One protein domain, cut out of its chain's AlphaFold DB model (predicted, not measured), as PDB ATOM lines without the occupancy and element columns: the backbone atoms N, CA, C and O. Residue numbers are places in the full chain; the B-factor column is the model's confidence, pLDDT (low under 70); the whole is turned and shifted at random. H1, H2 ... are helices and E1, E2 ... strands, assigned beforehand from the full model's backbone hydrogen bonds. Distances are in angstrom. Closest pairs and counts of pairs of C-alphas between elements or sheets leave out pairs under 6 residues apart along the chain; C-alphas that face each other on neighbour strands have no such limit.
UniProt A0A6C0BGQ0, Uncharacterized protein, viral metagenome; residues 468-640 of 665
ATOM      1  N   PHE A 468      46.443  40.521  -9.152       93.69
ATOM      2  CA  PHE A 468      47.215  39.358  -9.579       93.69
ATOM      3  C   PHE A 468      46.487  38.610 -10.686       93.69
ATOM      4  O   PHE A 468      45.279  38.382 -10.604       93.69
ATOM      5  N   ASN A 469      47.230  38.214 -11.720       93.94
ATOM      6  CA  ASN A 469      46.710  37.303 -12.733       93.94
ATOM      7  C   ASN A 469      46.580  35.904 -12.127       93.94
ATOM      8  O   ASN A 469      47.471  35.440 -11.410       93.94
ATOM      9  N   VAL A 470      45.470  35.240 -12.424       94.75
ATOM     10  CA  VAL A 470      45.173  33.900 -11.920       94.75
ATOM     11  C   VAL A 470      45.582  32.878 -12.973       94.75
ATOM     12  O   VAL A 470      45.125  32.947 -14.110       94.75
ATOM     13  N   GLY A 471      46.443  31.930 -12.596       92.31
ATOM     14  CA  GLY A 471      46.853  30.825 -13.470       92.31
ATOM     15  C   GLY A 471      45.818  29.700 -13.532       92.31
ATOM     16  O   GLY A 471      45.708  29.003 -14.535       92.31
ATOM     17  N   GLY A 472      45.040  29.530 -12.466       94.00
ATOM     18  CA  GLY A 472      43.991  28.523 -12.379       94.00
ATOM     19  C   GLY A 472      43.570  28.277 -10.939       94.00
ATOM     20  O   GLY A 472      44.198  28.769 -10.001       94.00
ATOM     21  N   ILE A 473      42.501  27.507 -10.768       94.69
ATOM     22  CA  ILE A 473      42.062  27.020  -9.460       94.69
ATOM     23  C   ILE A 473      42.099  25.498  -9.516       94.69
ATOM     24  O   ILE A 473      41.563  24.902 -10.449       94.69
ATOM     25  N   ILE A 474      42.751  24.891  -8.531       92.38
ATOM     26  CA  ILE A 474      42.845  23.443  -8.359       92.38
ATOM     27  C   ILE A 474      42.158  23.036  -7.062       92.38
ATOM     28  O   ILE A 474      41.925  23.859  -6.174       92.38
ATOM     29  N   ALA A 475      41.826  21.757  -6.950       89.50
ATOM     30  CA  ALA A 475      41.225  21.219  -5.746       89.50
ATOM     31  C   ALA A 475      41.620  19.748  -5.543       89.50
ATOM     32  O   ALA A 475      42.046  19.094  -6.504       89.50
ATOM     33  N   PRO A 476      41.461  19.216  -4.319       85.94
ATOM     34  CA  PRO A 476      41.699  17.805  -4.042       85.94
ATOM     35  C   PRO A 476      40.811  16.915  -4.919       85.94
ATOM     36  O   PRO A 476      39.645  17.243  -5.150       85.94
ATOM     37  N   HIS A 477      41.355  15.793  -5.387       81.00
ATOM     38  CA  HIS A 477      40.634  14.799  -6.181       81.00
ATOM     39  C   HIS A 477      41.128  13.381  -5.894       81.00
ATOM     40  O   HIS A 477      42.185  13.191  -5.284       81.00
ATOM     41  N   ILE A 478      40.365  12.378  -6.330       75.50
ATOM     42  CA  ILE A 478      40.739  10.971  -6.164       75.50
ATOM     43  C   ILE A 478      41.615  10.506  -7.333       75.50
ATOM     44  O   ILE A 478      41.247  10.626  -8.500       75.50
ATOM     45  N   GLY A 479      42.728   9.842  -7.015       73.12
ATOM     46  CA  GLY A 479      43.556   9.137  -7.992       73.12
ATOM     47  C   GLY A 479      44.761   9.944  -8.470       73.12
ATOM     48  O   GLY A 479      45.184  10.896  -7.824       73.12
ATOM     49  N   ALA A 480      45.371   9.499  -9.570       70.19
ATOM     50  CA  ALA A 480      46.553  10.151 -10.119       70.19
ATOM     51  C   ALA A 480      46.179  11.447 -10.848       70.19
ATOM     52  O   ALA A 480      45.205  11.483 -11.602       70.19
ATOM     53  N   ILE A 481      47.010  12.473 -10.673       69.75
ATOM     54  CA  ILE A 481      46.884  13.757 -11.358       69.75
ATOM     55  C   ILE A 481      47.015  13.543 -12.868       69.75
ATOM     56  O   ILE A 481      47.994  12.973 -13.345       69.75
ATOM     57  N   ILE A 482      46.008  13.993 -13.618       66.94
ATOM     58  CA  ILE A 482      45.853  13.657 -15.045       66.94
ATOM     59  C   ILE A 482      46.478  14.726 -15.957       66.94
ATOM     60  O   ILE A 482      46.855  14.435 -17.090       66.94
ATOM     61  N   SER A 483      46.602  15.967 -15.480       80.38
ATOM     62  CA  SER A 483      47.152  17.072 -16.269       80.38
ATOM     63  C   SER A 483      48.669  17.168 -16.133       80.38
ATOM     64  O   SER A 483      49.215  17.003 -15.046       80.38
ATOM     65  N   SER A 484      49.346  17.505 -17.230       84.88
ATOM     66  CA  SER A 484      50.767  17.874 -17.249       84.88
ATOM     67  C   SER A 484      50.994  19.391 -17.199       84.88
ATOM     68  O   SER A 484      52.138  19.839 -17.221       84.88
ATOM     69  N   THR A 485      49.921  20.185 -17.174       89.69
ATOM     70  CA  THR A 485      49.974  21.648 -17.289       89.69
ATOM     71  C   THR A 485      49.877  22.292 -15.913       89.69
ATOM     72  O   THR A 485      48.905  22.071 -15.194       89.69
ATOM     73  N   PHE A 486      50.849  23.133 -15.558       89.75
ATOM     74  CA  PHE A 486      50.789  23.955 -14.348       89.75
ATOM     75  C   PHE A 486      49.678  25.017 -14.462       89.75
ATOM     76  O   PHE A 486      49.542  25.613 -15.532       89.75
ATOM     77  N   PRO A 487      48.894  25.297 -13.400       92.62
ATOM     78  CA  PRO A 487      48.957  24.736 -12.039       92.62
ATOM     79  C   PRO A 487      48.177  23.423 -11.838       92.62
ATOM     80  O   PRO A 487      48.204  22.855 -10.753       92.62
ATOM     81  N   PHE A 488      47.475  22.922 -12.855       92.19
ATOM     82  CA  PHE A 488      46.565  21.767 -12.765       92.19
ATOM     83  C   PHE A 488      47.248  20.424 -12.488       92.19
ATOM     84  O   PHE A 488      46.564  19.439 -12.214       92.19
ATOM     85  N   ASN A 489      48.578  20.382 -12.556       90.69
ATOM     86  CA  ASN A 489      49.399  19.218 -12.243       90.69
ATOM     87  C   ASN A 489      49.922  19.186 -10.788       90.69
ATOM     88  O   ASN A 489      50.710  18.302 -10.447       90.69
ATOM     89  N   VAL A 490      49.548  20.158  -9.950       90.69
ATOM     90  CA  VAL A 490      50.021  20.268  -8.562       90.69
ATOM     91  C   VAL A 490      49.220  19.354  -7.633       90.69
ATOM     92  O   VAL A 490      47.990  19.343  -7.650       90.69
ATOM     93  N   ASP A 491      49.937  18.607  -6.798       87.31
ATOM     94  CA  ASP A 491      49.403  17.751  -5.748       87.31
ATOM     95  C   ASP A 491      49.095  18.567  -4.489       87.31
ATOM     96  O   ASP A 491      49.978  19.195  -3.898       87.31
ATOM     97  N   THR A 492      47.829  18.540  -4.069       87.38
ATOM     98  CA  THR A 492      47.351  19.214  -2.858       87.38
ATOM     99  C   THR A 492      47.237  18.266  -1.663       87.38
ATOM    100  O   THR A 492      46.888  18.713  -0.571       87.38
ATOM    101  N   SER A 493      47.518  16.968  -1.820       81.94
ATOM    102  CA  SER A 493      47.311  15.942  -0.783       81.94
ATOM    103  C   SER A 493      48.111  16.178   0.505       81.94
ATOM    104  O   SER A 493      47.714  15.715   1.575       81.94
ATOM    105  N   THR A 494      49.204  16.937   0.423       82.81
ATOM    106  CA  THR A 494      50.061  17.322   1.554       82.81
ATOM    107  C   THR A 494      49.445  18.393   2.455       82.81
ATOM    108  O   THR A 494      49.848  18.509   3.612       82.81
ATOM    109  N   SER A 495      48.474  19.165   1.955       87.19
ATOM    110  CA  SER A 495      47.868  20.280   2.683       87.19
ATOM    111  C   SER A 495      46.735  19.803   3.604       87.19
ATOM    112  O   SER A 495      45.842  19.078   3.157       87.19
ATOM    113  N   PRO A 496      46.665  20.248   4.876       86.75
ATOM    114  CA  PRO A 496      45.555  19.925   5.763       86.75
ATOM    115  C   PRO A 496      44.244  20.571   5.295       86.75
ATOM    116  O   PRO A 496      43.175  20.119   5.691       86.75
ATOM    117  N   TYR A 497      44.309  21.590   4.433       86.62
ATOM    118  CA  TYR A 497      43.134  22.224   3.836       86.62
ATOM    119  C   TYR A 497      42.491  21.372   2.740       86.62
ATOM    120  O   TYR A 497      41.364  21.657   2.336       86.62
ATOM    121  N   SER A 498      43.163  20.304   2.302       80.81
ATOM    122  CA  SER A 498      42.627  19.331   1.351       80.81
ATOM    123  C   SER A 498      41.677  18.311   1.983       80.81
ATOM    124  O   SER A 498      41.023  17.568   1.256       80.81
ATOM    125  N   LEU A 499      41.573  18.273   3.318       71.38
ATOM    126  CA  LEU A 499      40.759  17.311   4.063       71.38
ATOM    127  C   LEU A 499      39.870  18.036   5.084       71.38
ATOM    128  O   LEU A 499      40.374  18.669   6.009       71.38
ATOM    129  N   LEU A 500      38.543  17.887   4.998       61.09
ATOM    130  CA  LEU A 500      37.665  18.225   6.125       61.09
ATOM    131  C   LEU A 500      37.588  17.023   7.070       61.09
ATOM    132  O   LEU A 500      37.103  15.953   6.714       61.09
ATOM    133  N   LYS A 501      38.107  17.195   8.290       51.03
ATOM    134  CA  LYS A 501      38.321  16.124   9.282       51.03
ATOM    135  C   LYS A 501      37.056  15.488   9.877       51.03
ATOM    136  O   LYS A 501      37.200  14.678  10.790       51.03
ATOM    137  N   ASN A 502      35.842  15.809   9.430       45.22
ATOM    138  CA  ASN A 502      34.648  15.273  10.077       45.22
ATOM    139  C   ASN A 502      33.557  14.841   9.089       45.22
ATOM    140  O   ASN A 502      32.968  15.662   8.399       45.22
ATOM    141  N   ASN A 503      33.264  13.540   9.140       42.22
ATOM    142  CA  ASN A 503      32.075  12.856   8.637       42.22
ATOM    143  C   ASN A 503      31.914  12.639   7.114       42.22
ATOM    144  O   ASN A 503      31.334  13.438   6.393       42.22
ATOM    145  N   SER A 504      32.367  11.458   6.671       44.16
ATOM    146  CA  SER A 504      31.532  10.393   6.067       44.16
ATOM    147  C   SER A 504      30.576  10.697   4.897       44.16
ATOM    148  O   SER A 504      29.806   9.813   4.526       44.16
ATOM    149  N   VAL A 505      30.678  11.842   4.221       43.88
ATOM    150  CA  VAL A 505      30.081  12.034   2.890       43.88
ATOM    151  C   VAL A 505      31.185  12.295   1.878       43.88
ATOM    152  O   VAL A 505      31.567  13.423   1.604       43.88
ATOM    153  N   ALA A 506      31.662  11.161   1.372       44.44
ATOM    154  CA  ALA A 506      32.319  10.931   0.100       44.44
ATOM    155  C   ALA A 506      33.617  11.700  -0.189       44.44
ATOM    156  O   ALA A 506      33.704  12.919  -0.257       44.44
ATOM    157  N   THR A 507      34.616  10.903  -0.539       51.16
ATOM    158  CA  THR A 507      35.856  11.223  -1.247       51.16
ATOM    159  C   THR A 507      35.675  12.040  -2.545       51.16
ATOM    160  O   THR A 507      36.634  12.200  -3.282       51.16
ATOM    161  N   THR A 508      34.476  12.541  -2.857       52.50
ATOM    162  CA  THR A 508      34.050  13.061  -4.161       52.50
ATOM    163  C   THR A 508      33.764  14.568  -4.167       52.50
ATOM    164  O   THR A 508      33.139  15.051  -5.098       52.50
ATOM    165  N   SER A 509      34.192  15.365  -3.185       63.97
ATOM    166  CA  SER A 509      33.993  16.826  -3.251       63.97
ATOM    167  C   SER A 509      35.124  17.594  -2.569       63.97
ATOM    168  O   SER A 509      35.564  17.182  -1.494       63.97
ATOM    169  N   PRO A 510      35.610  18.705  -3.157       67.06
ATOM    170  CA  PRO A 510      36.788  19.381  -2.636       67.06
ATOM    171  C   PRO A 510      36.513  20.070  -1.299       67.06
ATOM    172  O   PRO A 510      35.560  20.834  -1.170       67.06
ATOM    173  N   ALA A 511      37.397  19.830  -0.328       77.88
ATOM    174  CA  ALA A 511      37.374  20.453   0.994       77.88
ATOM    175  C   ALA A 511      37.550  21.978   0.939       77.88
ATOM    176  O   ALA A 511      36.795  22.713   1.565       77.88
ATOM    177  N   ASN A 512      38.550  22.438   0.189       88.94
ATOM    178  CA  ASN A 512      38.846  23.838  -0.099       88.94
ATOM    179  C   ASN A 512      39.456  23.929  -1.503       88.94
ATOM    180  O   ASN A 512      39.912  22.926  -2.062       88.94
ATOM    181  N   PHE A 513      39.477  25.136  -2.058       93.06
ATOM    182  CA  PHE A 513      40.047  25.404  -3.375       93.06
ATOM    183  C   PHE A 513      41.396  26.103  -3.245       93.06
ATOM    184  O   PHE A 513      41.593  26.938  -2.367       93.06
ATOM    185  N   PHE A 514      42.318  25.800  -4.149       94.62
ATOM    186  CA  PHE A 514      43.650  26.388  -4.190       94.62
ATOM    187  C   PHE A 514      43.766  27.209  -5.466       94.62
ATOM    188  O   PHE A 514      43.808  26.677  -6.574       94.62
ATOM    189  N   LEU A 515      43.787  28.524  -5.315       96.25
ATOM    190  CA  LEU A 515      43.958  29.455  -6.414       96.25
ATOM    191  C   LEU A 515      45.444  29.705  -6.628       96.25
ATOM    192  O   LEU A 515      46.131  30.127  -5.704       96.25
ATOM    193  N   ASN A 516      45.927  29.499  -7.848       95.44
ATOM    194  CA  ASN A 516      47.281  29.860  -8.242       95.44
ATOM    195  C   ASN A 516      47.322  31.270  -8.840       95.44
ATOM    196  O   ASN A 516      46.549  31.591  -9.749       95.44
ATOM    197  N   THR A 517      48.274  32.082  -8.397       95.00
ATOM    198  CA  THR A 517      48.647  33.331  -9.063       95.00
ATOM    199  C   THR A 517      49.810  33.088 -10.023       95.00
ATOM    200  O   THR A 517      50.732  32.326  -9.731       95.00
ATOM    201  N   SER A 518      49.802  33.760 -11.177       90.62
ATOM    202  CA  SER A 518      50.871  33.620 -12.180       90.62
ATOM    203  C   SER A 518      52.227  34.125 -11.677       90.62
ATOM    204  O   SER A 518      53.273  33.680 -12.145       90.62
ATOM    205  N   THR A 519      52.212  35.068 -10.733       91.19
ATOM    206  CA  THR A 519      53.392  35.605 -10.053       91.19
ATOM    207  C   THR A 519      53.310  35.306  -8.565       91.19
ATOM    208  O   THR A 519      52.216  35.210  -8.005       91.19
ATOM    209  N   TYR A 520      54.465  35.200  -7.914       93.19
ATOM    210  CA  TYR A 520      54.511  35.171  -6.458       93.19
ATOM    211  C   TYR A 520      54.085  36.532  -5.908       93.19
ATOM    212  O   TYR A 520      54.392  37.569  -6.499       93.19
ATOM    213  N   PHE A 521      53.389  36.504  -4.784       93.19
ATOM    214  CA  PHE A 521      52.982  37.661  -4.005       93.19
ATOM    215  C   PHE A 521      53.624  37.597  -2.621       93.19
ATOM    216  O   PHE A 521      53.982  36.528  -2.113       93.19
ATOM    217  N   SER A 522      53.799  38.763  -2.019       91.81
ATOM    218  CA  SER A 522      54.307  38.914  -0.663       91.81
ATOM    219  C   SER A 522      53.267  38.459   0.359       91.81
ATOM    220  O   SER A 522      52.064  38.671   0.190       91.81
ATOM    221  N   ARG A 523      53.739  37.928   1.492       89.31
ATOM    222  CA  ARG A 523      52.910  37.584   2.660       89.31
ATOM    223  C   ARG A 523      52.038  38.723   3.195       89.31
ATOM    224  O   ARG A 523      51.205  38.461   4.051       89.31
ATOM    225  N   PHE A 524      52.282  39.970   2.792       89.75
ATOM    226  CA  PHE A 524      51.535  41.148   3.243       89.75
ATOM    227  C   PHE A 524      50.447  41.590   2.256       89.75
ATOM    228  O   PHE A 524      49.518  42.297   2.654       89.75
ATOM    229  N   GLU A 525      50.535  41.146   0.997       91.06
ATOM    230  CA  GLU A 525      49.607  41.517  -0.078       91.06
ATOM    231  C   GLU A 525      48.304  40.713  -0.024       91.06
ATOM    232  O   GLU A 525      47.231  41.258  -0.292       91.06
ATOM    233  N   LEU A 526      48.394  39.428   0.336       91.75
ATOM    234  CA  LEU A 526      47.270  38.500   0.479       91.75
ATOM    235  C   LEU A 526      47.423  37.717   1.780       91.75
ATOM    236  O   LEU A 526      48.350  36.920   1.919       91.75
ATOM    237  N   CYS A 527      46.507  37.933   2.722       88.31
ATOM    238  CA  CYS A 527      46.600  37.349   4.053       88.31
ATOM    239  C   CYS A 527      45.358  36.592   4.470       88.31
ATOM    240  O   CYS A 527      44.253  36.865   4.011       88.31
ATOM    241  N   THR A 528      45.534  35.673   5.416       88.81
ATOM    242  CA  THR A 528      44.422  34.976   6.057       88.81
ATOM    243  C   THR A 528      43.411  35.960   6.644       88.81
ATOM    244  O   THR A 528      43.767  36.858   7.407       88.81
ATOM    245  N   GLY A 529      42.138  35.760   6.312       87.81
ATOM    246  CA  GLY A 529      41.024  36.615   6.717       87.81
ATOM    247  C   GLY A 529      40.728  37.768   5.757       87.81
ATOM    248  O   GLY A 529      39.652  38.358   5.857       87.81
ATOM    249  N   ASP A 530      41.614  38.066   4.802       89.69
ATOM    250  CA  ASP A 530      41.333  39.071   3.780       89.69
ATOM    251  C   ASP A 530      40.239  38.588   2.820       89.69
ATOM    252  O   ASP A 530      40.123  37.398   2.500       89.69
ATOM    253  N   ARG A 531      39.447  39.544   2.326       92.62
ATOM    254  CA  ARG A 531      38.446  39.331   1.287       92.62
ATOM    255  C   ARG A 531      39.025  39.709  -0.069       92.62
ATOM    256  O   ARG A 531      39.366  40.865  -0.321       92.62
ATOM    257  N   ILE A 532      39.071  38.734  -0.965       95.19
ATOM    258  CA  ILE A 532      39.490  38.923  -2.351       95.19
ATOM    259  C   ILE A 532      38.294  38.883  -3.289       95.19
ATOM    260  O   ILE A 532      37.310  38.199  -3.029       95.19
ATOM    261  N   GLN A 533      38.393  39.565  -4.418       94.81
ATOM    262  CA  GLN A 533      37.425  39.463  -5.499       94.81
ATOM    263  C   GLN A 533      38.124  38.940  -6.744       94.81
ATOM    264  O   GLN A 533      39.215  39.396  -7.075       94.81
ATOM    265  N   ILE A 534      37.494  37.988  -7.430       95.44
ATOM    266  CA  ILE A 534      38.005  37.389  -8.664       95.44
ATOM    267  C   ILE A 534      37.052  37.770  -9.795       95.44
ATOM    268  O   ILE A 534      35.831  37.752  -9.614       95.44
ATOM    269  N   LYS A 535      37.603  38.148 -10.949       92.75
ATOM    270  CA  LYS A 535      36.841  38.489 -12.154       92.75
ATOM    271  C   LYS A 535      37.477  37.884 -13.397       92.75
ATOM    272  O   LYS A 535      38.693  37.712 -13.466       92.75
ATOM    273  N   GLY A 536      36.624  37.590 -14.374       92.38
ATOM    274  CA  GLY A 536      37.014  37.008 -15.658       92.38
ATOM    275  C   GLY A 536      37.185  35.489 -15.631       92.38
ATOM    276  O   GLY A 536      37.631  34.927 -16.619       92.38
ATOM    277  N   TYR A 537      36.827  34.804 -14.537       95.25
ATOM    278  CA  TYR A 537      37.011  33.355 -14.431       95.25
ATOM    279  C   TYR A 537      35.978  32.600 -15.280       95.25
ATOM    280  O   TYR A 537      34.848  32.382 -14.838       95.25
ATOM    281  N   THR A 538      36.347  32.206 -16.495       95.50
ATOM    282  CA  THR A 538      35.475  31.451 -17.404       95.50
ATOM    283  C   THR A 538      36.264  30.417 -18.201       95.50
ATOM    284  O   THR A 538      37.476  30.537 -18.375       95.50
ATOM    285  N   TYR A 539      35.568  29.379 -18.659       95.25
ATOM    286  CA  TYR A 539      36.105  28.368 -19.568       95.25
ATOM    287  C   TYR A 539      35.613  28.623 -20.988       95.25
ATOM    288  O   TYR A 539      34.613  29.314 -21.176       95.25
ATOM    289  N   SER A 540      36.272  27.994 -21.963       94.69
ATOM    290  CA  SER A 540      35.815  28.014 -23.354       94.69
ATOM    291  C   SER A 540      34.372  27.519 -23.514       94.69
ATOM    292  O   SER A 540      33.926  26.616 -22.795       94.69
ATOM    293  N   ASP A 541      33.667  28.039 -24.522       93.00
ATOM    294  CA  ASP A 541      32.294  27.628 -24.849       93.00
ATOM    295  C   ASP A 541      32.161  26.112 -25.054       93.00
ATOM    296  O   ASP A 541      31.144  25.519 -24.692       93.00
ATOM    297  N   ALA A 542      33.190  25.455 -25.601       93.62
ATOM    298  CA  ALA A 542      33.207  24.004 -25.772       93.62
ATOM    299  C   ALA A 542      33.173  23.268 -24.420       93.62
ATOM    300  O   ALA A 542      32.398  22.329 -24.255       93.62
ATOM    301  N   SER A 543      33.957  23.731 -23.442       93.38
ATOM    302  CA  SER A 543      33.993  23.174 -22.084       93.38
ATOM    303  C   SER A 543      32.689  23.440 -21.329       93.38
ATOM    304  O   SER A 543      32.167  22.558 -20.651       93.38
ATOM    305  N   LEU A 544      32.122  24.642 -21.467       94.12
ATOM    306  CA  LEU A 544      30.850  24.989 -20.826       94.12
ATOM    307  C   LEU A 544      29.670  24.214 -21.432       94.12
ATOM    308  O   LEU A 544      28.702  23.917 -20.732       94.12
ATOM    309  N   ASN A 545      29.723  23.858 -22.714       94.38
ATOM    310  CA  ASN A 545      28.679  23.080 -23.385       94.38
ATOM    311  C   ASN A 545      28.879  21.558 -23.301       94.38
ATOM    312  O   ASN A 545      28.114  20.816 -23.918       94.38
ATOM    313  N   ASP A 546      29.849  21.083 -22.512       93.50
ATOM    314  CA  ASP A 546      30.014  19.658 -22.238       93.50
ATOM    315  C   ASP A 546      28.743  19.075 -21.577       93.50
ATOM    316  O   ASP A 546      28.240  19.644 -20.598       93.50
ATOM    317  N   PRO A 547      28.200  17.950 -22.081       92.38
ATOM    318  CA  PRO A 547      26.939  17.393 -21.594       92.38
ATOM    319  C   PRO A 547      27.028  16.822 -20.173       92.38
ATOM    320  O   PRO A 547      25.995  16.681 -19.521       92.38
ATOM    321  N   THR A 548      28.230  16.488 -19.694       91.38
ATOM    322  CA  THR A 548      28.446  15.844 -18.393       91.38
ATOM    323  C   THR A 548      28.844  16.869 -17.334       91.38
ATOM    324  O   THR A 548      28.252  16.901 -16.260       91.38
ATOM    325  N   TYR A 549      29.816  17.735 -17.639       91.69
ATOM    326  CA  TYR A 549      30.435  18.633 -16.653       91.69
ATOM    327  C   TYR A 549      30.122  20.119 -16.878       91.69
ATOM    328  O   TYR A 549      30.384  20.946 -16.002       91.69
ATOM    329  N   GLY A 550      29.530  20.486 -18.018       93.06
ATOM    330  CA  GLY A 550      29.331  21.885 -18.404       93.06
ATOM    331  C   GLY A 550      28.465  22.693 -17.430       93.06
ATOM    332  O   GLY A 550      28.737  23.867 -17.174       93.06
ATOM    333  N   GLN A 551      27.443  22.073 -16.822       93.12
ATOM    334  CA  GLN A 551      26.618  22.740 -15.801       93.12
ATOM    335  C   GLN A 551      27.389  23.010 -14.504       93.12
ATOM    336  O   GLN A 551      27.298  24.110 -13.957       93.12
ATOM    337  N   SER A 552      28.191  22.047 -14.049       92.25
ATOM    338  CA  SER A 552      29.058  22.189 -12.877       92.25
ATOM    339  C   SER A 552      30.096  23.292 -13.071       92.25
ATOM    340  O   SER A 552      30.281  24.129 -12.190       92.25
ATOM    341  N   LEU A 553      30.718  23.352 -14.256       94.19
ATOM    342  CA  LEU A 553      31.666  24.409 -14.613       94.19
ATOM    343  C   LEU A 553      31.000  25.792 -14.623       94.19
ATOM    344  O   LEU A 553      31.551  26.728 -14.050       94.19
ATOM    345  N   ARG A 554      29.789  25.928 -15.186       94.88
ATOM    346  CA  ARG A 554      29.021  27.189 -15.139       94.88
ATOM    347  C   ARG A 554      28.702  27.627 -13.710       94.88
ATOM    348  O   ARG A 554      28.891  28.795 -13.372       94.88
ATOM    349  N   ALA A 555      28.225  26.706 -12.874       93.56
ATOM    350  CA  ALA A 555      27.928  26.991 -11.472       93.56
ATOM    351  C   ALA A 555      29.183  27.450 -10.716       93.56
ATOM    352  O   ALA A 555      29.140  28.439  -9.982       93.56
ATOM    353  N   PHE A 556      30.317  26.793 -10.967       94.38
ATOM    354  CA  PHE A 556      31.598  27.172 -10.388       94.38
ATOM    355  C   PHE A 556      32.083  28.541 -10.880       94.38
ATOM    356  O   PHE A 556      32.452  29.377 -10.061       94.38
ATOM    357  N   CYS A 557      32.006  28.837 -12.181       95.38
ATOM    358  CA  CYS A 557      32.321  30.165 -12.718       95.38
ATOM    359  C   CYS A 557      31.482  31.267 -12.056       95.38
ATOM    360  O   CYS A 557      32.020  32.311 -11.685       95.38
ATOM    361  N   ASN A 558      30.182  31.039 -11.860       94.88
ATOM    362  CA  ASN A 558      29.309  31.995 -11.177       94.88
ATOM    363  C   ASN A 558      29.726  32.208  -9.715       94.88
ATOM    364  O   ASN A 558      29.776  33.346  -9.249       94.88
ATOM    365  N   TRP A 559      30.071  31.128  -9.010       94.44
ATOM    366  CA  TRP A 559      30.561  31.195  -7.634       94.44
ATOM    367  C   TRP A 559      31.902  31.932  -7.532       94.44
ATOM    368  O   TRP A 559      32.043  32.833  -6.706       94.44
ATOM    369  N   VAL A 560      32.871  31.629  -8.404       95.56
ATOM    370  CA  VAL A 560      34.182  32.296  -8.406       95.56
ATOM    371  C   VAL A 560      34.037  33.796  -8.686       95.56
ATOM    372  O   VAL A 560      34.639  34.602  -7.978       95.56
ATOM    373  N   ASN A 561      33.205  34.191  -9.655       94.81
ATOM    374  CA  ASN A 561      33.038  35.594 -10.062       94.81
ATOM    375  C   ASN A 561      32.072  36.415  -9.182       94.81
ATOM    376  O   ASN A 561      31.763  37.568  -9.528       94.81
ATOM    377  N   ARG A 562      31.571  35.862  -8.068       93.50
ATOM    378  CA  ARG A 562      30.589  36.534  -7.202       93.50
ATOM    379  C   ARG A 562      31.089  37.890  -6.696       93.50
ATOM    380  O   ARG A 562      32.260  38.066  -6.365       93.50
ATOM    381  N   ASN A 563      30.183  38.864  -6.608       90.00
ATOM    382  CA  ASN A 563      30.527  40.222  -6.165       90.00
ATOM    383  C   ASN A 563      30.931  40.285  -4.690       90.00
ATOM    384  O   ASN A 563      31.722  41.143  -4.316       90.00
ATOM    385  N   GLU A 564      30.433  39.354  -3.880       90.94
ATOM    386  CA  GLU A 564      30.784  39.235  -2.466       90.94
ATOM    387  C   GLU A 564      32.257  38.855  -2.252       90.94
ATOM    388  O   GLU A 564      32.796  39.097  -1.175       90.94
ATOM    389  N   GLY A 565      32.926  38.286  -3.258       93.69
ATOM    390  CA  GLY A 565      34.306  37.826  -3.146       93.69
ATOM    391  C   GLY A 565      34.465  36.541  -2.327       93.69
ATOM    392  O   GLY A 565      33.508  35.809  -2.087       93.69
ATOM    393  N   HIS A 566      35.695  36.249  -1.918       95.06
ATOM    394  CA  HIS A 566      36.097  35.037  -1.200       95.06
ATOM    395  C   HIS A 566      37.004  35.396  -0.032       95.06
ATOM    396  O   HIS A 566      37.742  36.375  -0.106       95.06
ATOM    397  N   ILE A 567      36.954  34.604   1.038       92.19
ATOM    398  CA  ILE A 567      37.825  34.782   2.203       92.19
ATOM    399  C   ILE A 567      39.039  33.869   2.054       92.19
ATOM    400  O   ILE A 567      38.902  32.688   1.720       92.19
ATOM    401  N   ILE A 568      40.220  34.418   2.321       92.75
ATOM    402  CA  ILE A 568      41.467  33.659   2.347       92.75
ATOM    403  C   ILE A 568      41.561  32.886   3.665       92.75
ATOM    404  O   ILE A 568      41.559  33.480   4.742       92.75
ATOM    405  N   LEU A 569      41.700  31.562   3.588       91.69
ATOM    406  CA  LEU A 569      41.941  30.714   4.759       91.69
ATOM    407  C   LEU A 569      43.427  30.629   5.109       91.69
ATOM    408  O   LEU A 569      43.805  30.661   6.278       91.69
ATOM    409  N   ASN A 570      44.274  30.500   4.094       92.88
ATOM    410  CA  ASN A 570      45.725  30.475   4.225       92.88
ATOM    411  C   ASN A 570      46.368  30.720   2.856       92.88
ATOM    412  O   ASN A 570      45.682  30.773   1.833       92.88
ATOM    413  N   THR A 571      47.687  30.843   2.830       94.00
ATOM    414  CA  THR A 571      48.491  30.862   1.610       94.00
ATOM    415  C   THR A 571      49.286  29.569   1.501       94.00
ATOM    416  O   THR A 571      49.469  28.852   2.482       94.00
ATOM    417  N   ALA A 572      49.761  29.266   0.303       95.06
ATOM    418  CA  ALA A 572      50.654  28.150   0.043       95.06
ATOM    419  C   ALA A 572      51.628  28.517  -1.080       95.06
ATOM    420  O   ALA A 572      51.458  29.521  -1.783       95.06
ATOM    421  N   TYR A 573      52.654  27.700  -1.269       94.81
ATOM    422  CA  TYR A 573      53.606  27.888  -2.343       94.81
ATOM    423  C   TYR A 573      54.075  26.576  -2.963       94.81
ATOM    424  O   TYR A 573      54.100  25.523  -2.326       94.81
ATOM    425  N   THR A 574      54.485  26.661  -4.223       93.69
ATOM    426  CA  THR A 574      55.339  25.660  -4.872       93.69
ATOM    427  C   THR A 574      56.761  26.209  -4.961       93.69
ATOM    428  O   THR A 574      56.966  27.422  -4.933       93.69
ATOM    429  N   LEU A 575      57.781  25.352  -5.058       86.19
ATOM    430  CA  LEU A 575      59.175  25.826  -5.158       86.19
ATOM    431  C   LEU A 575      59.455  26.575  -6.469       86.19
ATOM    432  O   LEU A 575      60.317  27.447  -6.523       86.19
ATOM    433  N   ASN A 576      58.748  26.198  -7.527       81.00
ATOM    434  CA  ASN A 576      58.796  26.797  -8.852       81.00
ATOM    435  C   ASN A 576      57.553  26.347  -9.645       81.00
ATOM    436  O   ASN A 576      56.767  25.517  -9.178       81.00
ATOM    437  N   ASN A 577      57.401  26.860 -10.865       76.38
ATOM    438  CA  ASN A 577      56.271  26.546 -11.752       76.38
ATOM    439  C   ASN A 577      56.347  25.141 -12.386       76.38
ATOM    440  O   ASN A 577      55.514  24.797 -13.217       76.38
ATOM    441  N   THR A 578      57.357  24.335 -12.041       79.62
ATOM    442  CA  THR A 578      57.489  22.933 -12.475       79.62
ATOM    443  C   THR A 578      57.331  21.943 -11.322       79.62
ATOM    444  O   THR A 578      57.218  20.741 -11.552       79.62
ATOM    445  N   SER A 579      57.308  22.432 -10.083       84.25
ATOM    446  CA  SER A 579      57.121  21.628  -8.888       84.25
ATOM    447  C   SER A 579      55.658  21.233  -8.766       84.25
ATOM    448  O   SER A 579      54.765  22.076  -8.814       84.25
ATOM    449  N   THR A 580      55.428  19.940  -8.574       85.38
ATOM    450  CA  THR A 580      54.098  19.367  -8.362       85.38
ATOM    451  C   THR A 580      53.737  19.276  -6.885       85.38
ATOM    452  O   THR A 580      52.689  18.742  -6.565       85.38
ATOM    453  N   VAL A 581      54.593  19.745  -5.971       86.88
ATOM    454  CA  VAL A 581      54.377  19.599  -4.526       86.88
ATOM    455  C   VAL A 581      53.994  20.945  -3.932       86.88
ATOM    456  O   VAL A 581      54.782  21.893  -3.977       86.88
ATOM    457  N   LEU A 582      52.800  21.005  -3.346       91.62
ATOM    458  CA  LEU A 582      52.331  22.161  -2.597       91.62
ATOM    459  C   LEU A 582      52.866  22.132  -1.156       91.62
ATOM    460  O   LEU A 582      52.858  21.092  -0.493       91.62
ATOM    461  N   GLN A 583      53.303  23.288  -0.661       92.62
ATOM    462  CA  GLN A 583      53.665  23.506   0.739       92.62
ATOM    463  C   GLN A 583      52.846  24.666   1.304       92.62
ATOM    464  O   GLN A 583      52.798  25.737   0.703       92.62
ATOM    465  N   ASP A 584      52.198  24.473   2.452       92.19
ATOM    466  CA  ASP A 584      51.405  25.536   3.075       92.19
ATOM    467  C   ASP A 584      52.287  26.648   3.657       92.19
ATOM    468  O   ASP A 584      53.431  26.435   4.066       92.19
ATOM    469  N   GLY A 585      51.719  27.848   3.733       91.38
ATOM    470  CA  GLY A 585      52.378  29.054   4.203       91.38
ATOM    471  C   GLY A 585      53.132  29.789   3.099       91.38
ATOM    472  O   GLY A 585      52.707  29.850   1.944       91.38
ATOM    473  N   VAL A 586      54.238  30.413   3.487       91.00
ATOM    474  CA  VAL A 586      55.110  31.205   2.615       91.00
ATOM    475  C   VAL A 586      56.493  30.576   2.586       91.00
ATOM    476  O   VAL A 586      56.899  29.896   3.529       91.00
ATOM    477  N   ASN A 587      57.238  30.817   1.513       90.75
ATOM    478  CA  ASN A 587      58.617  30.362   1.423       90.75
ATOM    479  C   ASN A 587      59.522  31.090   2.442       90.75
ATOM    480  O   ASN A 587      59.130  32.059   3.096       90.75
ATOM    481  N   HIS A 588      60.781  30.659   2.537       87.50
ATOM    482  CA  HIS A 588      61.773  31.217   3.469       87.50
ATOM    483  C   HIS A 588      62.037  32.725   3.306       87.50
ATOM    484  O   HIS A 588      62.568  33.353   4.220       87.50
ATOM    485  N   VAL A 589      61.667  33.309   2.166       89.25
ATOM    486  CA  VAL A 589      61.812  34.742   1.874       89.25
ATOM    487  C   VAL A 589      60.483  35.502   1.941       89.25
ATOM    488  O   VAL A 589      60.458  36.689   1.651       89.25
ATOM    489  N   GLY A 590      59.397  34.867   2.400       90.06
ATOM    490  CA  GLY A 590      58.119  35.523   2.696       90.06
ATOM    491  C   GLY A 590      57.177  35.690   1.504       90.06
ATOM    492  O   GLY A 590      56.333  36.582   1.534       90.06
ATOM    493  N   TYR A 591      57.303  34.841   0.482       92.81
ATOM    494  CA  TYR A 591      56.462  34.870  -0.714       92.81
ATOM    495  C   TYR A 591      55.658  33.579  -0.891       92.81
ATOM    496  O   TYR A 591      56.108  32.493  -0.517       92.81
ATOM    497  N   ALA A 592      54.491  33.701  -1.516       94.19
ATOM    498  CA  ALA A 592      53.593  32.608  -1.874       94.19
ATOM    499  C   ALA A 592      53.049  32.799  -3.297       94.19
ATOM    500  O   ALA A 592      53.109  33.894  -3.845       94.19
ATOM    501  N   ASN A 593      52.548  31.734  -3.918       95.19
ATOM    502  CA  ASN A 593      51.890  31.783  -5.234       95.19
ATOM    503  C   ASN A 593      50.551  31.032  -5.257       95.19
ATOM    504  O   ASN A 593      49.923  30.911  -6.308       95.19
ATOM    505  N   PHE A 594      50.107  30.526  -4.105       95.94
ATOM    506  CA  PHE A 594      48.797  29.926  -3.930       95.94
ATOM    507  C   PHE A 594      48.036  30.588  -2.788       95.94
ATOM    508  O   PHE A 594      48.587  30.902  -1.733       95.94
ATOM    509  N   VAL A 595      46.739  30.747  -3.002       96.00
ATOM    510  CA  VAL A 595      45.771  31.223  -2.019       96.00
ATOM    511  C   VAL A 595      44.754  30.116  -1.792       96.00
ATOM    512  O   VAL A 595      44.203  29.573  -2.747       96.00
ATOM    513  N   ILE A 596      44.490  29.786  -0.534       95.12
ATOM    514  CA  ILE A 596      43.503  28.777  -0.160       95.12
ATOM    515  C   ILE A 596      42.172  29.476   0.100       95.12
ATOM    516  O   ILE A 596      42.058  30.315   0.997       95.12
ATOM    517  N   LEU A 597      41.169  29.122  -0.697       94.56
ATOM    518  CA  LEU A 597      39.811  29.642  -0.632       94.56
ATOM    519  C   LEU A 597      38.905  28.639   0.067       94.56
ATOM    520  O   LEU A 597      38.949  27.438  -0.208       94.56
ATOM    521  N   GLN A 598      38.039  29.159   0.927       88.75
ATOM    522  CA  GLN A 598      37.009  28.362   1.573       88.75
ATOM    523  C   GLN A 598      36.020  27.808   0.540       88.75
ATOM    524  O   GLN A 598      35.521  28.561  -0.298       88.75
ATOM    525  N   ALA A 599      35.728  26.506   0.605       86.06
ATOM    526  CA  ALA A 599      34.645  25.913  -0.180       86.06
ATOM    527  C   ALA A 599      33.265  26.385   0.306       86.06
ATOM    528  O   ALA A 599      33.119  26.900   1.417       86.06
ATOM    529  N   ASP A 600      32.248  26.211  -0.535       84.44
ATOM    530  CA  ASP A 600      30.881  26.570  -0.179       84.44
ATOM    531  C   ASP A 600      30.239  25.491   0.702       84.44
ATOM    532  O   ASP A 600      30.452  24.290   0.501       84.44
ATOM    533  N   TYR A 601      29.451  25.918   1.682       83.12
ATOM    534  CA  TYR A 601      28.755  25.030   2.612       83.12
ATOM    535  C   TYR A 601      27.256  25.108   2.361       83.12
ATOM    536  O   TYR A 601      26.739  26.139   1.938       83.12
ATOM    537  N   GLN A 602      26.551  24.013   2.633       83.75
ATOM    538  CA  GLN A 602      25.093  24.025   2.608       83.75
ATOM    539  C   GLN A 602      24.536  25.015   3.637       83.75
ATOM    540  O   GLN A 602      25.220  25.374   4.597       83.75
ATOM    541  N   ASP A 603      23.282  25.427   3.440       81.94
ATOM    542  CA  ASP A 603      22.630  26.442   4.266       81.94
ATOM    543  C   ASP A 603      22.812  26.162   5.775       81.94
ATOM    544  O   ASP A 603      22.254  25.182   6.296       81.94
ATOM    545  N   PRO A 604      23.551  27.026   6.500       81.19
ATOM    546  CA  PRO A 604      23.831  26.827   7.915       81.19
ATOM    547  C   PRO A 604      22.573  26.931   8.785       81.19
ATOM    548  O   PRO A 604      22.582  26.433   9.910       81.19
ATOM    549  N   SER A 605      21.476  27.521   8.288       87.00
ATOM    550  CA  SER A 605      20.199  27.608   9.014       87.00
ATOM    551  C   SER A 605      19.587  26.232   9.303       87.00
ATOM    552  O   SER A 605      18.838  26.065  10.266       87.00
ATOM    553  N   THR A 606      19.966  25.224   8.513       84.44
ATOM    554  CA  THR A 606      19.552  23.826   8.688       84.44
ATOM    555  C   THR A 606      20.418  23.063   9.694       84.44
ATOM    556  O   THR A 606      20.116  21.916  10.021       84.44
ATOM    557  N   GLY A 607      21.511  23.670  10.176       79.19
ATOM    558  CA  GLY A 607      22.535  22.996  10.976       79.19
ATOM    559  C   GLY A 607      23.420  22.033  10.173       79.19
ATOM    560  O   GLY A 607      24.194  21.287  10.772       79.19
ATOM    561  N   SER A 608      23.310  22.026   8.838       78.75
ATOM    562  CA  SER A 608      24.160  21.206   7.973       78.75
ATOM    563  C   SER A 608      25.621  21.641   8.068       78.75
ATOM    564  O   SER A 608      25.948  22.824   8.017       78.75
ATOM    565  N   THR A 609      26.513  20.659   8.178       76.50
ATOM    566  CA  THR A 609      27.970  20.844   8.103       76.50
ATOM    567  C   THR A 609      28.538  20.323   6.783       76.50
ATOM    568  O   THR A 609      29.750  20.157   6.656       76.50
ATOM    569  N   LEU A 610      27.666  19.981   5.828       77.69
ATOM    570  CA  LEU A 610      28.057  19.411   4.546       77.69
ATOM    571  C   LEU A 610      28.475  20.506   3.565       77.69
ATOM    572  O   LEU A 610      27.955  21.624   3.577       77.69
ATOM    573  N   LEU A 611      29.390  20.145   2.671       81.31
ATOM    574  CA  LEU A 611      29.784  20.989   1.552       81.31
ATOM    575  C   LEU A 611      28.669  21.075   0.507       81.31
ATOM    576  O   LEU A 611      27.985  20.089   0.212       81.31
ATOM    577  N   GLN A 612      28.536  22.243  -0.107       84.56
ATOM    578  CA  GLN A 612      27.761  22.412  -1.325       84.56
ATOM    579  C   GLN A 612      28.667  22.100  -2.523       84.56
ATOM    580  O   GLN A 612      29.411  22.947  -3.013       84.56
ATOM    581  N   SER A 613      28.638  20.841  -2.962       81.62
ATOM    582  CA  SER A 613      29.470  20.373  -4.071       81.62
ATOM    583  C   SER A 613      28.986  20.888  -5.428       81.62
ATOM    584  O   SER A 613      27.784  20.958  -5.684       81.62
ATOM    585  N   PHE A 614      29.929  21.171  -6.331       87.75
ATOM    586  CA  PHE A 614      29.645  21.450  -7.743       87.75
ATOM    587  C   PHE A 614      29.495  20.169  -8.583       87.75
ATOM    588  O   PHE A 614      29.103  20.253  -9.744       87.75
ATOM    589  N   GLY A 615      29.788  18.993  -8.024       83.50
ATOM    590  CA  GLY A 615      29.685  17.696  -8.693       83.50
ATOM    591  C   GLY A 615      30.621  16.656  -8.078       83.50
ATOM    592  O   GLY A 615      31.506  16.992  -7.291       83.50
ATOM    593  N   ASP A 616      30.449  15.395  -8.470       79.31
ATOM    594  CA  ASP A 616      31.311  14.312  -8.001       79.31
ATOM    595  C   ASP A 616      32.754  14.473  -8.507       79.31
ATOM    596  O   ASP A 616      33.003  14.738  -9.682       79.31
ATOM    597  N   ASP A 617      33.707  14.309  -7.594       82.62
ATOM    598  CA  ASP A 617      35.150  14.484  -7.766       82.62
ATOM    599  C   ASP A 617      35.501  15.771  -8.535       82.62
ATOM    600  O   ASP A 617      36.269  15.776  -9.501       82.62
ATOM    601  N   PHE A 618      34.902  16.898  -8.130       87.81
ATOM    602  CA  PHE A 618      35.013  18.147  -8.887       87.81
ATOM    603  C   PHE A 618      36.465  18.628  -9.081       87.81
ATOM    604  O   PHE A 618      36.770  19.247 -10.099       87.81
ATOM    605  N   GLY A 619      37.393  18.280  -8.179       88.44
ATOM    606  CA  GLY A 619      38.821  18.552  -8.373       88.44
ATOM    607  C   GLY A 619      39.382  17.930  -9.657       88.44
ATOM    608  O   GLY A 619      40.125  18.589 -10.383       88.44
ATOM    609  N   ARG A 620      38.947  16.717 -10.024       87.56
ATOM    610  CA  ARG A 620      39.334  16.065 -11.283       87.56
ATOM    611  C   ARG A 620      38.771  16.794 -12.497       87.56
ATOM    612  O   ARG A 620      39.452  16.908 -13.519       87.56
ATOM    613  N   THR A 621      37.553  17.319 -12.380       90.19
ATOM    614  CA  THR A 621      36.936  18.158 -13.418       90.19
ATOM    615  C   THR A 621      37.763  19.428 -13.631       90.19
ATOM    616  O   THR A 621      38.128  19.737 -14.766       90.19
ATOM    617  N   LEU A 622      38.159  20.111 -12.551       91.19
ATOM    618  CA  LEU A 622      39.021  21.295 -12.620       91.19
ATOM    619  C   LEU A 622      40.386  20.990 -13.245       91.19
ATOM    620  O   LEU A 622      40.843  21.748 -14.095       91.19
ATOM    621  N   THR A 623      41.018  19.871 -12.889       89.50
ATOM    622  CA  THR A 623      42.299  19.465 -13.486       89.50
ATOM    623  C   THR A 623      42.175  19.135 -14.977       89.50
ATOM    624  O   THR A 623      43.081  19.446 -15.749       89.50
ATOM    625  N   THR A 624      41.056  18.536 -15.393       90.44
ATOM    626  CA  THR A 624      40.820  18.120 -16.786       90.44
ATOM    627  C   THR A 624      40.532  19.311 -17.700       90.44
ATOM    628  O   THR A 624      41.144  19.437 -18.757       90.44
ATOM    629  N   TYR A 625      39.626  20.207 -17.292       92.25
ATOM    630  CA  TYR A 625      39.219  21.362 -18.103       92.25
ATOM    631  C   TYR A 625      40.042  22.622 -17.824       92.25
ATOM    632  O   TYR A 625      39.990  23.569 -18.605       92.25
ATOM    633  N   GLY A 626      40.829  22.648 -16.750       90.38
ATOM    634  CA  GLY A 626      41.695  23.759 -16.352       90.38
ATOM    635  C   GLY A 626      42.522  24.385 -17.479       90.38
ATOM    636  O   GLY A 626      42.489  25.606 -17.627       90.38
ATOM    637  N   PRO A 627      43.194  23.596 -18.341       89.94
ATOM    638  CA  PRO A 627      43.944  24.128 -19.483       89.94
ATOM    639  C   PRO A 627      43.109  24.906 -20.518       89.94
ATOM    640  O   PRO A 627      43.685  25.543 -21.393       89.94
ATOM    641  N   THR A 628      41.775  24.855 -20.440       91.94
ATOM    642  CA  THR A 628      40.832  25.558 -21.335       91.94
ATOM    643  C   THR A 628      40.259  26.851 -20.737       91.94
ATOM    644  O   THR A 628      39.274  27.380 -21.257       91.94
ATOM    645  N   LEU A 629      40.830  27.341 -19.629       92.69
ATOM    646  CA  LEU A 629      40.462  28.630 -19.040       92.69
ATOM    647  C   LEU A 629      40.762  29.789 -19.996       92.69
ATOM    648  O   LEU A 629      41.825  29.848 -20.616       92.69
ATOM    649  N   GLU A 630      39.837  30.740 -20.062       92.44
ATOM    650  CA  GLU A 630      39.991  31.957 -20.851       92.44
ATOM    651  C   GLU A 630      40.604  33.082 -20.012       92.44
ATOM    652  O   GLU A 630      40.375  33.194 -18.812       92.44
ATOM    653  N   SER A 631      41.398  33.933 -20.658       88.25
ATOM    654  CA  SER A 631      42.098  35.071 -20.053       88.25
ATOM    655  C   SER A 631      41.515  36.380 -20.607       88.25
ATOM    656  O   SER A 631      41.121  36.394 -21.777       88.25
ATOM    657  N   PRO A 632      41.471  37.495 -19.847       90.25
ATOM    658  CA  PRO A 632      42.111  37.734 -18.550       90.25
ATOM    659  C   PRO A 632      41.297  37.262 -17.342       90.25
ATOM    660  O   PRO A 632      40.134  37.619 -17.186       90.25
ATOM    661  N   ILE A 633      41.970  36.562 -16.424       93.44
ATOM    662  CA  ILE A 633      41.468  36.273 -15.076       93.44
ATOM    663  C   ILE A 633      42.336  37.020 -14.078       93.44
ATOM    664  O   ILE A 633      43.558  36.842 -14.049       93.44
ATOM    665  N   ARG A 634      41.709  37.835 -13.232       93.00
ATOM    666  CA  ARG A 634      42.420  38.582 -12.196       93.00
ATOM    667  C   ARG A 634      41.733  38.484 -10.853       93.00
ATOM    668  O   ARG A 634      40.520  38.294 -10.771       93.00
ATOM    669  N   LEU A 635      42.529  38.683  -9.813       94.44
ATOM    670  CA  LEU A 635      42.049  38.914  -8.462       94.44
ATOM    671  C   LEU A 635      42.561  40.243  -7.915       94.44
ATOM    672  O   LEU A 635      43.636  40.708  -8.295       94.44
ATOM    673  N   ILE A 636      41.799  40.806  -6.985       94.19
ATOM    674  CA  ILE A 636      42.144  41.986  -6.192       94.19
ATOM    675  C   ILE A 636      41.833  41.708  -4.720       94.19
ATOM    676  O   ILE A 636      40.852  41.033  -4.403       94.19
ATOM    677  N   ASN A 637      42.652  42.234  -3.811       93.50
ATOM    678  CA  ASN A 637      42.376  42.197  -2.376       93.50
ATOM    679  C   ASN A 637      41.644  43.472  -1.951       93.50
ATOM    680  O   ASN A 637      42.211  44.557  -2.072       93.50
ATOM    681  N   LEU A 638      40.411  43.349  -1.451       91.75
ATOM    682  CA  LEU A 638      39.563  44.483  -1.066       91.75
ATOM    683  C   LEU A 638      39.959  45.079   0.291       91.75
ATOM    684  O   LEU A 638      39.819  46.285   0.508       91.75
ATOM    685  N   ASN A 639      40.520  44.263   1.187       90.19
ATOM    686  CA  ASN A 639      40.967  44.696   2.514       90.19
ATOM    687  C   ASN A 639      42.211  45.585   2.467       90.19
ATOM    688  O   ASN A 639      42.583  46.183   3.474       90.19
ATOM    689  N   LYS A 640      42.856  45.678   1.306       90.50
ATOM    690  CA  LYS A 640      44.097  46.424   1.127       90.50
ATOM    691  C   LYS A 640      43.938  47.650   0.232       90.50
ATOM    692  O   LYS A 640      44.912  48.171  -0.288       90.50
TER     693      LYS A 640
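What this domain is: This is residues 468 to 640 of the 665 residues of an uncharacterized protein of viral metagenome (UniProt A0A6C0BGQ0). Amid loops and little regular structure, look for a small closed barrel of six antiparallel strands, with H2 and H3 outside. The printed part has 173 residues, and its named elements, mixed in class, hold under half of them; along the chain they run E1 E2 E3 H1 H2 E4 E5 H3 E6. The whole is compact, radius of gyration of the C-alphas 15.2 A, spans 43 by 38 by 33 A.

How they stand to each other: Start at E1, residues 468 to 474, in a hairpin with E2, residues 512 to 522; N 471 and O 516 are within hydrogen-bond range, 2.9 A. H3, residues 618 to 628, is on the barrel; the closest C-alphas, Leu 622 and Ile 474 of E1, are 6.1 A apart.

Where its parts are: Find C-alpha 468 at (47.215, 39.358, -9.579); E3 is residues 531 to 535, H1 residues 541 to 544, H2 residues 550 to 560, E4 residues 566 to 573, E5 residues 591 to 598, and E6 residues 634 to 637, with C-alpha 637 at (42.376, 42.197, -2.376).

The domain as a whole: The printed part has no cut; residues 500 to 510, in a long link, are under pLDDT 70.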